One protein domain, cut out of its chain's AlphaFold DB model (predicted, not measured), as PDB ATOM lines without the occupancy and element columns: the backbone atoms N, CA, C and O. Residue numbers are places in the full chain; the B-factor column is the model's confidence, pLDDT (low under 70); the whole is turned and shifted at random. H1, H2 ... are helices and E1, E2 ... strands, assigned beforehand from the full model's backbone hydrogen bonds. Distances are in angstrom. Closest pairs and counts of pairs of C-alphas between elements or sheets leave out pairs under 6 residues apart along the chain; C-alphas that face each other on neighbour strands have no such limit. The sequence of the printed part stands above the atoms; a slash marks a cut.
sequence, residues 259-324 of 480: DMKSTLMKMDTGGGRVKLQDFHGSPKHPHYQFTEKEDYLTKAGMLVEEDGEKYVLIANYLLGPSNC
ATOM      1  N   ASP A 259     108.553 126.213 110.242       92.62
ATOM      2  CA  ASP A 259     108.688 127.023 111.459       92.62
ATOM      3  C   ASP A 259     109.473 128.326 111.205       92.62
ATOM      4  O   ASP A 259     109.109 129.406 111.701       92.62
ATOM      5  N   MET A 260     110.523 128.255 110.380       93.81
ATOM      6  CA  MET A 260     111.268 129.428 109.917       93.81
ATOM      7  C   MET A 260     110.387 130.350 109.067       93.81
ATOM      8  O   MET A 260     110.328 131.556 109.329       93.81
ATOM      9  N   LYS A 261     109.639 129.792 108.105       94.94
ATOM     10  CA  LYS A 261     108.664 130.513 107.270       94.94
ATOM     11  C   LYS A 261     107.623 131.221 108.135       94.94
ATOM     12  O   LYS A 261     107.426 132.423 107.989       94.94
ATOM     13  N   SER A 262     107.036 130.522 109.107       94.06
ATOM     14  CA  SER A 262     106.068 131.082 110.062       94.06
ATOM     15  C   SER A 262     106.649 132.244 110.873       94.06
ATOM     16  O   SER A 262     105.965 133.231 111.154       94.06
ATOM     17  N   THR A 263     107.928 132.161 111.244       92.94
ATOM     18  CA  THR A 263     108.624 133.241 111.954       92.94
ATOM     19  C   THR A 263     108.805 134.472 111.066       92.94
ATOM     20  O   THR A 263     108.502 135.578 111.511       92.94
ATOM     21  N   LEU A 264     109.230 134.289 109.813       94.00
ATOM     22  CA  LEU A 264     109.379 135.375 108.839       94.00
ATOM     23  C   LEU A 264     108.034 136.024 108.489       94.00
ATOM     24  O   LEU A 264     107.939 137.247 108.442       94.00
ATOM     25  N   MET A 265     106.972 135.227 108.343       94.31
ATOM     26  CA  MET A 265     105.617 135.713 108.051       94.31
ATOM     27  C   MET A 265     105.063 136.656 109.126       94.31
ATOM     28  O   MET A 265     104.288 137.553 108.813       94.31
ATOM     29  N   LYS A 266     105.475 136.511 110.393       92.50
ATOM     30  CA  LYS A 266     105.076 137.445 111.468       92.50
ATOM     31  C   LYS A 266     105.649 138.853 111.280       92.50
ATOM     32  O   LYS A 266     105.160 139.783 111.913       92.50
ATOM     33  N   MET A 267     106.680 138.991 110.448       93.31
ATOM     34  CA  MET A 267     107.337 140.251 110.097       93.31
ATOM     35  C   MET A 267     107.030 140.677 108.651       93.31
ATOM     36  O   MET A 267     107.591 141.663 108.173       93.31
ATOM     37  N   ASP A 268     106.173 139.934 107.939       92.44
ATOM     38  CA  ASP A 268     105.802 140.250 106.562       92.44
ATOM     39  C   ASP A 268     105.026 141.570 106.522       92.44
ATOM     40  O   ASP A 268     104.020 141.761 107.209       92.44
ATOM     41  N   THR A 269     105.505 142.490 105.691       86.81
ATOM     42  CA  THR A 269     104.860 143.790 105.458       86.81
ATOM     43  C   THR A 269     103.861 143.756 104.298       86.81
ATOM     44  O   THR A 269     103.276 144.783 103.951       86.81
ATOM     45  N   GLY A 270     103.636 142.570 103.731       87.88
ATOM     46  CA  GLY A 270     102.750 142.292 102.615       87.88
ATOM     47  C   GLY A 270     103.541 141.890 101.374       87.88
ATOM     48  O   GLY A 270     104.512 142.552 101.002       87.88
ATOM     49  N   GLY A 271     103.079 140.832 100.703       87.69
ATOM     50  CA  GLY A 271     103.715 140.310  99.493       87.69
ATOM     51  C   GLY A 271     104.906 139.393  99.768       87.69
ATOM     52  O   GLY A 271     105.785 139.303  98.919       87.69
ATOM     53  N   GLY A 272     104.960 138.730 100.933       93.94
ATOM     54  CA  GLY A 272     105.982 137.729 101.244       93.94
ATOM     55  C   GLY A 272     107.372 138.323 101.454       93.94
ATOM     56  O   GLY A 272     108.365 137.751 101.003       93.94
ATOM     57  N   ARG A 273     107.459 139.482 102.118       95.38
ATOM     58  CA  ARG A 273     108.714 140.223 102.275       95.38
ATOM     59  C   ARG A 273     108.839 140.931 103.622       95.38
ATOM     60  O   ARG A 273     107.909 141.562 104.128       95.38
ATOM     61  N   VAL A 274     110.046 140.889 104.171       95.69
ATOM     62  CA  VAL A 274     110.383 141.463 105.479       95.69
ATOM     63  C   VAL A 274     111.333 142.634 105.277       95.69
ATOM     64  O   VAL A 274     112.309 142.507 104.540       95.69
ATOM     65  N   LYS A 275     111.091 143.775 105.931       95.94
ATOM     66  CA  LYS A 275     112.059 144.883 105.913       95.94
ATOM     67  C   LYS A 275     113.391 144.414 106.486       95.94
ATOM     68  O   LYS A 275     113.414 143.757 107.522       95.94
ATOM     69  N   LEU A 276     114.505 144.804 105.873       95.75
ATOM     70  CA  LEU A 276     115.838 144.374 106.308       95.75
ATOM     71  C   LEU A 276     116.112 144.708 107.786       95.75
ATOM     72  O   LEU A 276     116.701 143.906 108.508       95.75
ATOM     73  N   GLN A 277     115.629 145.863 108.256       92.69
ATOM     74  CA  GLN A 277     115.736 146.261 109.661       92.69
ATOM     75  C   GLN A 277     115.011 145.290 110.606       92.69
ATOM     76  O   GLN A 277     115.557 144.946 111.653       92.69
ATOM     77  N   ASP A 278     113.805 144.851 110.240       92.44
ATOM     78  CA  ASP A 278     113.004 143.920 111.040       92.44
ATOM     79  C   ASP A 278     113.588 142.504 110.968       92.44
ATOM     80  O   ASP A 278     113.666 141.815 111.982       92.44
ATOM     81  N   PHE A 279     114.098 142.112 109.797       93.25
ATOM     82  CA  PHE A 279     114.795 140.845 109.581       93.25
ATOM     83  C   PHE A 279     115.996 140.692 110.530       93.25
ATOM     84  O   PHE A 279     116.111 139.686 111.225       93.25
ATOM     85  N   HIS A 280     116.844 141.718 110.656       92.31
ATOM     86  CA  HIS A 280     117.952 141.723 111.628       92.31
ATOM     87  C   HIS A 280     117.513 142.029 113.073       92.31
ATOM     88  O   HIS A 280     118.308 141.902 114.007       92.31
ATOM     89  N   GLY A 281     116.253 142.415 113.285       84.19
ATOM     90  CA  GLY A 281     115.672 142.871 114.551       84.19
ATOM     91  C   GLY A 281     115.343 141.759 115.553       84.19
ATOM     92  O   GLY A 281     114.274 141.765 116.162       84.19
ATOM     93  N   SER A 282     116.247 140.797 115.750       65.94
ATOM     94  CA  SER A 282     115.995 139.616 116.585       65.94
ATOM     95  C   SER A 282     115.872 139.933 118.096       65.94
ATOM     96  O   SER A 282     116.704 140.662 118.649       65.94
ATOM     97  N   PRO A 283     114.892 139.350 118.825       70.44
ATOM     98  CA  PRO A 283     114.816 139.441 120.288       70.44
ATOM     99  C   PRO A 283     116.007 138.733 120.961       70.44
ATOM    100  O   PRO A 283     116.725 137.972 120.330       70.44
ATOM    101  N   LYS A 284     116.222 138.937 122.271       55.97
ATOM    102  CA  LYS A 284     117.437 138.465 122.983       55.97
ATOM    103  C   LYS A 284     117.667 136.938 123.005       55.97
ATOM    104  O   LYS A 284     118.776 136.530 123.331       55.97
ATOM    105  N   HIS A 285     116.680 136.112 122.646       61.34
ATOM    106  CA  HIS A 285     116.790 134.646 122.546       61.34
ATOM    107  C   HIS A 285     115.815 134.107 121.487       61.34
ATOM    108  O   HIS A 285     114.779 133.543 121.845       61.34
ATOM    109  N   PRO A 286     116.059 134.340 120.192       69.62
ATOM    110  CA  PRO A 286     115.118 133.923 119.171       69.62
ATOM    111  C   PRO A 286     115.341 132.441 118.831       69.62
ATOM    112  O   PRO A 286     116.455 131.926 118.948       69.62
ATOM    113  N   HIS A 287     114.276 131.763 118.402       71.69
ATOM    114  CA  HIS A 287     114.369 130.385 117.907       71.69
ATOM    115  C   HIS A 287     115.155 130.317 116.581       71.69
ATOM    116  O   HIS A 287     115.887 129.361 116.352       71.69
ATOM    117  N   TYR A 288     115.064 131.375 115.764       81.88
ATOM    118  CA  TYR A 288     115.833 131.584 114.532       81.88
ATOM    119  C   TYR A 288     116.596 132.907 114.601       81.88
ATOM    120  O   TYR A 288     116.043 133.915 115.036       81.88
ATOM    121  N   GLN A 289     117.861 132.907 114.184       82.00
ATOM    122  CA  GLN A 289     118.695 134.108 114.117       82.00
ATOM    123  C   GLN A 289     119.012 134.425 112.663       82.00
ATOM    124  O   GLN A 289     119.763 133.698 112.019       82.00
ATOM    125  N   PHE A 290     118.476 135.537 112.185       89.50
ATOM    126  CA  PHE A 290     118.703 136.043 110.838       89.50
ATOM    127  C   PHE A 290     119.876 137.029 110.875       89.50
ATOM    128  O   PHE A 290     119.751 138.144 111.388       89.50
ATOM    129  N   THR A 291     121.056 136.594 110.429       88.00
ATOM    130  CA  THR A 291     122.329 137.326 110.643       88.00
ATOM    131  C   THR A 291     123.098 137.605 109.358       88.00
ATOM    132  O   THR A 291     124.140 138.265 109.373       88.00
ATOM    133  N   GLU A 292     122.580 137.124 108.235       90.56
ATOM    134  CA  GLU A 292     123.141 137.297 106.915       90.56
ATOM    135  C   GLU A 292     123.248 138.779 106.559       90.56
ATOM    136  O   GLU A 292     122.305 139.561 106.705       90.56
ATOM    137  N   LYS A 293     124.430 139.175 106.085       91.44
ATOM    138  CA  LYS A 293     124.724 140.564 105.732       91.44
ATOM    139  C   LYS A 293     123.998 140.971 104.456       91.44
ATOM    140  O   LYS A 293     123.805 140.158 103.554       91.44
ATOM    141  N   GLU A 294     123.716 142.263 104.345       93.31
ATOM    142  CA  GLU A 294     123.087 142.868 103.168       93.31
ATOM    143  C   GLU A 294     123.787 142.496 101.849       93.31
ATOM    144  O   GLU A 294     123.125 142.089 100.894       93.31
ATOM    145  N   ASP A 295     125.124 142.556 101.815       90.62
ATOM    146  CA  ASP A 295     125.920 142.200 100.634       90.62
ATOM    147  C   ASP A 295     125.667 140.762 100.170       90.62
ATOM    148  O   ASP A 295     125.610 140.495  98.970       90.62
ATOM    149  N   TYR A 296     125.529 139.829 101.116       90.62
ATOM    150  CA  TYR A 296     125.223 138.439 100.800       90.62
ATOM    151  C   TYR A 296     123.786 138.309 100.302       90.62
ATOM    152  O   TYR A 296     123.574 137.748  99.232       90.62
ATOM    153  N   LEU A 297     122.816 138.878 101.026       93.38
ATOM    154  CA  LEU A 297     121.397 138.805 100.663       93.38
ATOM    155  C   LEU A 297     121.139 139.393  99.266       93.38
ATOM    156  O   LEU A 297     120.367 138.833  98.492       93.38
ATOM    157  N   THR A 298     121.831 140.478  98.912       91.50
ATOM    158  CA  THR A 298     121.778 141.085  97.573       91.50
ATOM    159  C   THR A 298     122.357 140.154  96.511       91.50
ATOM    160  O   THR A 298     121.692 139.861  95.520       91.50
ATOM    161  N   LYS A 299     123.583 139.648  96.716       85.81
ATOM    162  CA  LYS A 299     124.245 138.733  95.766       85.81
ATOM    163  C   LYS A 299     123.478 137.430  95.574       85.81
ATOM    164  O   LYS A 299     123.521 136.856  94.495       85.81
ATOM    165  N   ALA A 300     122.802 136.974  96.620       87.75
ATOM    166  CA  ALA A 300     122.011 135.762  96.609       87.75
ATOM    167  C   ALA A 300     120.602 135.944  96.028       87.75
ATOM    168  O   ALA A 300     119.826 134.994  96.031       87.75
ATOM    169  N   GLY A 301     120.241 137.150  95.573       90.56
ATOM    170  CA  GLY A 301     118.911 137.416  95.029       90.56
ATOM    171  C   GLY A 301     117.791 137.385  96.071       90.56
ATOM    172  O   GLY A 301     116.626 137.259  95.711       90.56
ATOM    173  N   MET A 302     118.124 137.479  97.360       94.50
ATOM    174  CA  MET A 302     117.160 137.457  98.463       94.50
ATOM    175  C   MET A 302     116.717 138.864  98.870       94.50
ATOM    176  O   MET A 302     115.655 139.011  99.468       94.50
ATOM    177  N   LEU A 303     117.525 139.889  98.575       95.44
ATOM    178  CA  LEU A 303     117.248 141.283  98.916       95.44
ATOM    179  C   LEU A 303     116.797 142.088  97.701       95.44
ATOM    180  O   LEU A 303     117.369 141.978  96.616       95.44
ATOM    181  N   VAL A 304     115.813 142.954  97.913       94.62
ATOM    182  CA  VAL A 304     115.276 143.860  96.900       94.62
ATOM    183  C   VAL A 304     115.193 145.265  97.471       94.62
ATOM    184  O   VAL A 304     114.901 145.432  98.654       94.62
ATOM    185  N   GLU A 305     115.454 146.266  96.638       94.81
ATOM    186  CA  GLU A 305     115.300 147.672  97.003       94.81
ATOM    187  C   GLU A 305     114.121 148.262  96.228       94.81
ATOM    188  O   GLU A 305     114.102 148.229  94.997       94.81
ATOM    189  N   GLU A 306     113.125 148.761  96.955       91.00
ATOM    190  CA  GLU A 306     111.902 149.348  96.407       91.00
ATOM    191  C   GLU A 306     111.593 150.638  97.168       91.00
ATOM    192  O   GLU A 306     111.568 150.649  98.395       91.00
ATOM    193  N   ASP A 307     111.409 151.744  96.441       89.75
ATOM    194  CA  ASP A 307     111.139 153.076  97.007       89.75
ATOM    195  C   ASP A 307     112.146 153.539  98.085       89.75
ATOM    196  O   ASP A 307     111.811 154.294  98.997       89.75
ATOM    197  N   GLY A 308     113.409 153.106  97.966       90.44
ATOM    198  CA  GLY A 308     114.492 153.421  98.911       90.44
ATOM    199  C   GLY A 308     114.499 152.566 100.184       90.44
ATOM    200  O   GLY A 308     115.337 152.780 101.059       90.44
ATOM    201  N   GLU A 309     113.596 151.592 100.287       94.19
ATOM    202  CA  GLU A 309     113.515 150.621 101.375       94.19
ATOM    203  C   GLU A 309     114.021 149.249 100.908       94.19
ATOM    204  O   GLU A 309     113.833 148.854  99.757       94.19
ATOM    205  N   LYS A 310     114.663 148.501 101.813       96.69
ATOM    206  CA  LYS A 310     115.238 147.181 101.512       96.69
ATOM    207  C   LYS A 310     114.417 146.072 102.143       96.69
ATOM    208  O   LYS A 310     114.156 146.096 103.348       96.69
ATOM    209  N   TYR A 311     114.082 145.069 101.343       96.88
ATOM    210  CA  TYR A 311     113.246 143.949 101.745       96.88
ATOM    211  C   TYR A 311     113.914 142.616 101.432       96.88
ATOM    212  O   TYR A 311     114.425 142.414 100.333       96.88
ATOM    213  N   VAL A 312     113.873 141.694 102.388       97.06
ATOM    214  CA  VAL A 312     114.214 140.286 102.187       97.06
ATOM    215  C   VAL A 312     112.963 139.556 101.708       97.06
ATOM    216  O   VAL A 312     111.938 139.577 102.392       97.06
ATOM    217  N   LEU A 313     113.039 138.917 100.544       97.00
ATOM    218  CA  LEU A 313     111.977 138.065 100.014       97.00
ATOM    219  C   LEU A 313     111.987 136.728 100.752       97.00
ATOM    220  O   LEU A 313     112.998 136.023 100.757       97.00
ATOM    221  N   ILE A 314     110.859 136.367 101.363       96.88
ATOM    222  CA  ILE A 314     110.757 135.189 102.229       96.88
ATOM    223  C   ILE A 314     111.031 133.911 101.432       96.88
ATOM    224  O   ILE A 314     111.875 133.118 101.844       96.88
ATOM    225  N   ALA A 315     110.383 133.728 100.276       96.06
ATOM    226  CA  ALA A 315     110.568 132.535  99.447       96.06
ATOM    227  C   ALA A 315     112.025 132.371  98.969       96.06
ATOM    228  O   ALA A 315     112.596 131.288  99.096       96.06
ATOM    229  N   ASN A 316     112.664 133.452  98.501       95.19
ATOM    230  CA  ASN A 316     114.074 133.430  98.092       95.19
ATOM    231  C   ASN A 316     115.010 133.124  99.263       95.19
ATOM    232  O   ASN A 316     115.984 132.398  99.088       95.19
ATOM    233  N   TYR A 317     114.737 133.676 100.450       95.44
ATOM    234  CA  TYR A 317     115.541 133.393 101.633       95.44
ATOM    235  C   TYR A 317     115.436 131.918 102.024       95.44
ATOM    236  O   TYR A 317     116.465 131.264 102.156       95.44
ATOM    237  N   LEU A 318     114.222 131.366 102.137       94.81
ATOM    238  CA  LEU A 318     113.995 129.966 102.527       94.81
ATOM    239  C   LEU A 318     114.704 128.964 101.603       94.81
ATOM    240  O   LEU A 318     115.289 128.002 102.093       94.81
ATOM    241  N   LEU A 319     114.683 129.204 100.289       92.44
ATOM    242  CA  LEU A 319     115.367 128.364  99.292       92.44
ATOM    243  C   LEU A 319     116.849 128.726  99.105       92.44
ATOM    244  O   LEU A 319     117.558 128.115  98.307       92.44
ATOM    245  N   GLY A 320     117.319 129.726  99.840       89.81
ATOM    246  CA  GLY A 320     118.669 130.234  99.778       89.81
ATOM    247  C   GLY A 320     119.716 129.270 100.344       89.81
ATOM    248  O   GLY A 320     119.442 128.541 101.300       89.81
ATOM    249  N   PRO A 321     120.967 129.307  99.845       88.31
ATOM    250  CA  PRO A 321     121.984 128.334 100.230       88.31
ATOM    251  C   PRO A 321     122.434 128.444 101.696       88.31
ATOM    252  O   PRO A 321     122.987 127.481 102.223       88.31
ATOM    253  N   SER A 322     122.191 129.572 102.382       88.75
ATOM    254  CA  SER A 322     122.441 129.691 103.829       88.75
ATOM    255  C   SER A 322     121.492 128.842 104.681       88.75
ATOM    256  O   SER A 322     121.819 128.562 105.833       88.75
ATOM    257  N   ASN A 323     120.373 128.389 104.110       91.00
ATOM    258  CA  ASN A 323     119.390 127.518 104.753       91.00
ATOM    259  C   ASN A 323     119.552 126.037 104.367       91.00
ATOM    260  O   ASN A 323     118.714 125.210 104.721       91.00
ATOM    261  N   CYS A 324     120.638 125.685 103.672       91.62
ATOM    262  CA  CYS A 324     120.969 124.300 103.368       91.62
ATOM    263  C   CYS A 324     121.856 123.684 104.459       91.62
ATOM    264  O   CYS A 324     122.823 124.282 104.932       91.62
TER     265      CYS A 324
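AT A GLANCE: This is residues 259 to 324 of the 480 residues of the protein "COX5B-1 protein" of Symbiodinium sp. KB8 (UniProt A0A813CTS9). A small antiparallel sheet of three short strands, E1, E3 and E2, has two short helices, H2 and H3, on one face, while H1 and H4 meet near the end of the sheet where E1 begins and E3 runs into H4. A long loop, residues 280 to 293, joins H2 to H3 and swings far out around Lys 284 and His 285. The printed part has 66 residues, with four named helices and three named strands in the order H1, E1, H2, H3, E2, E3, H4, and its class is mixed, helices and strands. The sheet's order is E1, E3, E2, and its neighbours are antiparallel. The whole is compact, with a radius of gyration of the C-alphas of 11.0 A and spans of 31 by 24 by 19 A.

HOW THE PARTS SIT: H1, residues 259 to 265, touches H4, residues 314 to 318, the closest C-alphas being those of Leu 264 and Ile 314, 6.8 A apart. H1 only grazes the sheet, with residues 264 to 265. E1, residues 273 to 275, is an edge strand and the antiparallel neighbour of E3, residues 309 to 313, at 140 degrees between their directions. N 274 and O 312 are 2.9 A apart and N 312 and O 274 are 2.8 A apart, both within hydrogen-bond range. H2, residues 276 to 279, follows E1 by a tight link with no residue between. H2 is on the sheet at a height of 7.4 A over it, over none of the strands, and its closest C-alphas to E3 are those of Leu 276 and Tyr 311, 5.3 A apart. H3, residues 294 to 299, is on the same face as H2, at a height of 8.6 A over the sheet. H3 lies over E2, residues 303 to 306, with the C-alphas of Leu 297 and Leu 303 closest at 5.1 A. It runs only just slantwise to the strands, at 59 degrees to E2 on the local plane. H2 and H3 are apart, but only just, at 8.0 A. E2 and E3 form a hairpin, antiparallel at 140 degrees, with N 304 and O 311 2.8 A apart and N 309 and O 306 2.9 A apart, within hydrogen-bond range. E1, H2, H3 and E2 make a split strand-helix-strand unit, two strands of one sheet that follow each other among the strands, with helices between them in the chain and E3 between them in the sheet; its crossover is right-handed. H4 only grazes the sheet, with residues 314 to 317. In H1, H3 and H4 every O i to N i+4 pair is within hydrogen-bond range; H2 is too short for such a pair.

IN THESE COORDINATES: H1, residues 259 to 265, begins with C-alpha 259 at (108.688, 127.023, 111.459) and is 9.8 A long from first to last C-alpha. E1 holds residues 273 to 275, and H2 holds residues 276 to 279. H3, residues 294 to 299, measures 8.6 A. E2, residues 303 to 306, measures 10.0 A, and E3, residues 309 to 313, measures 12.7 A from C-alpha 309 at (113.515, 150.621, 101.375). H4, residues 314 to 318, ends with C-alpha 318 at (113.995, 129.966, 102.527).

THE WHOLE: The two C-alphas farthest apart are those of His 285 and Asp 307, 32.0 A. The printed part has no cut. The link from H2 to H3 is long, with 14 residues, and that from H1 to E1 is short, with 7. The mean pLDDT of the printed part is 89.8, and residue 282 and residues 284 to 286 are under 70.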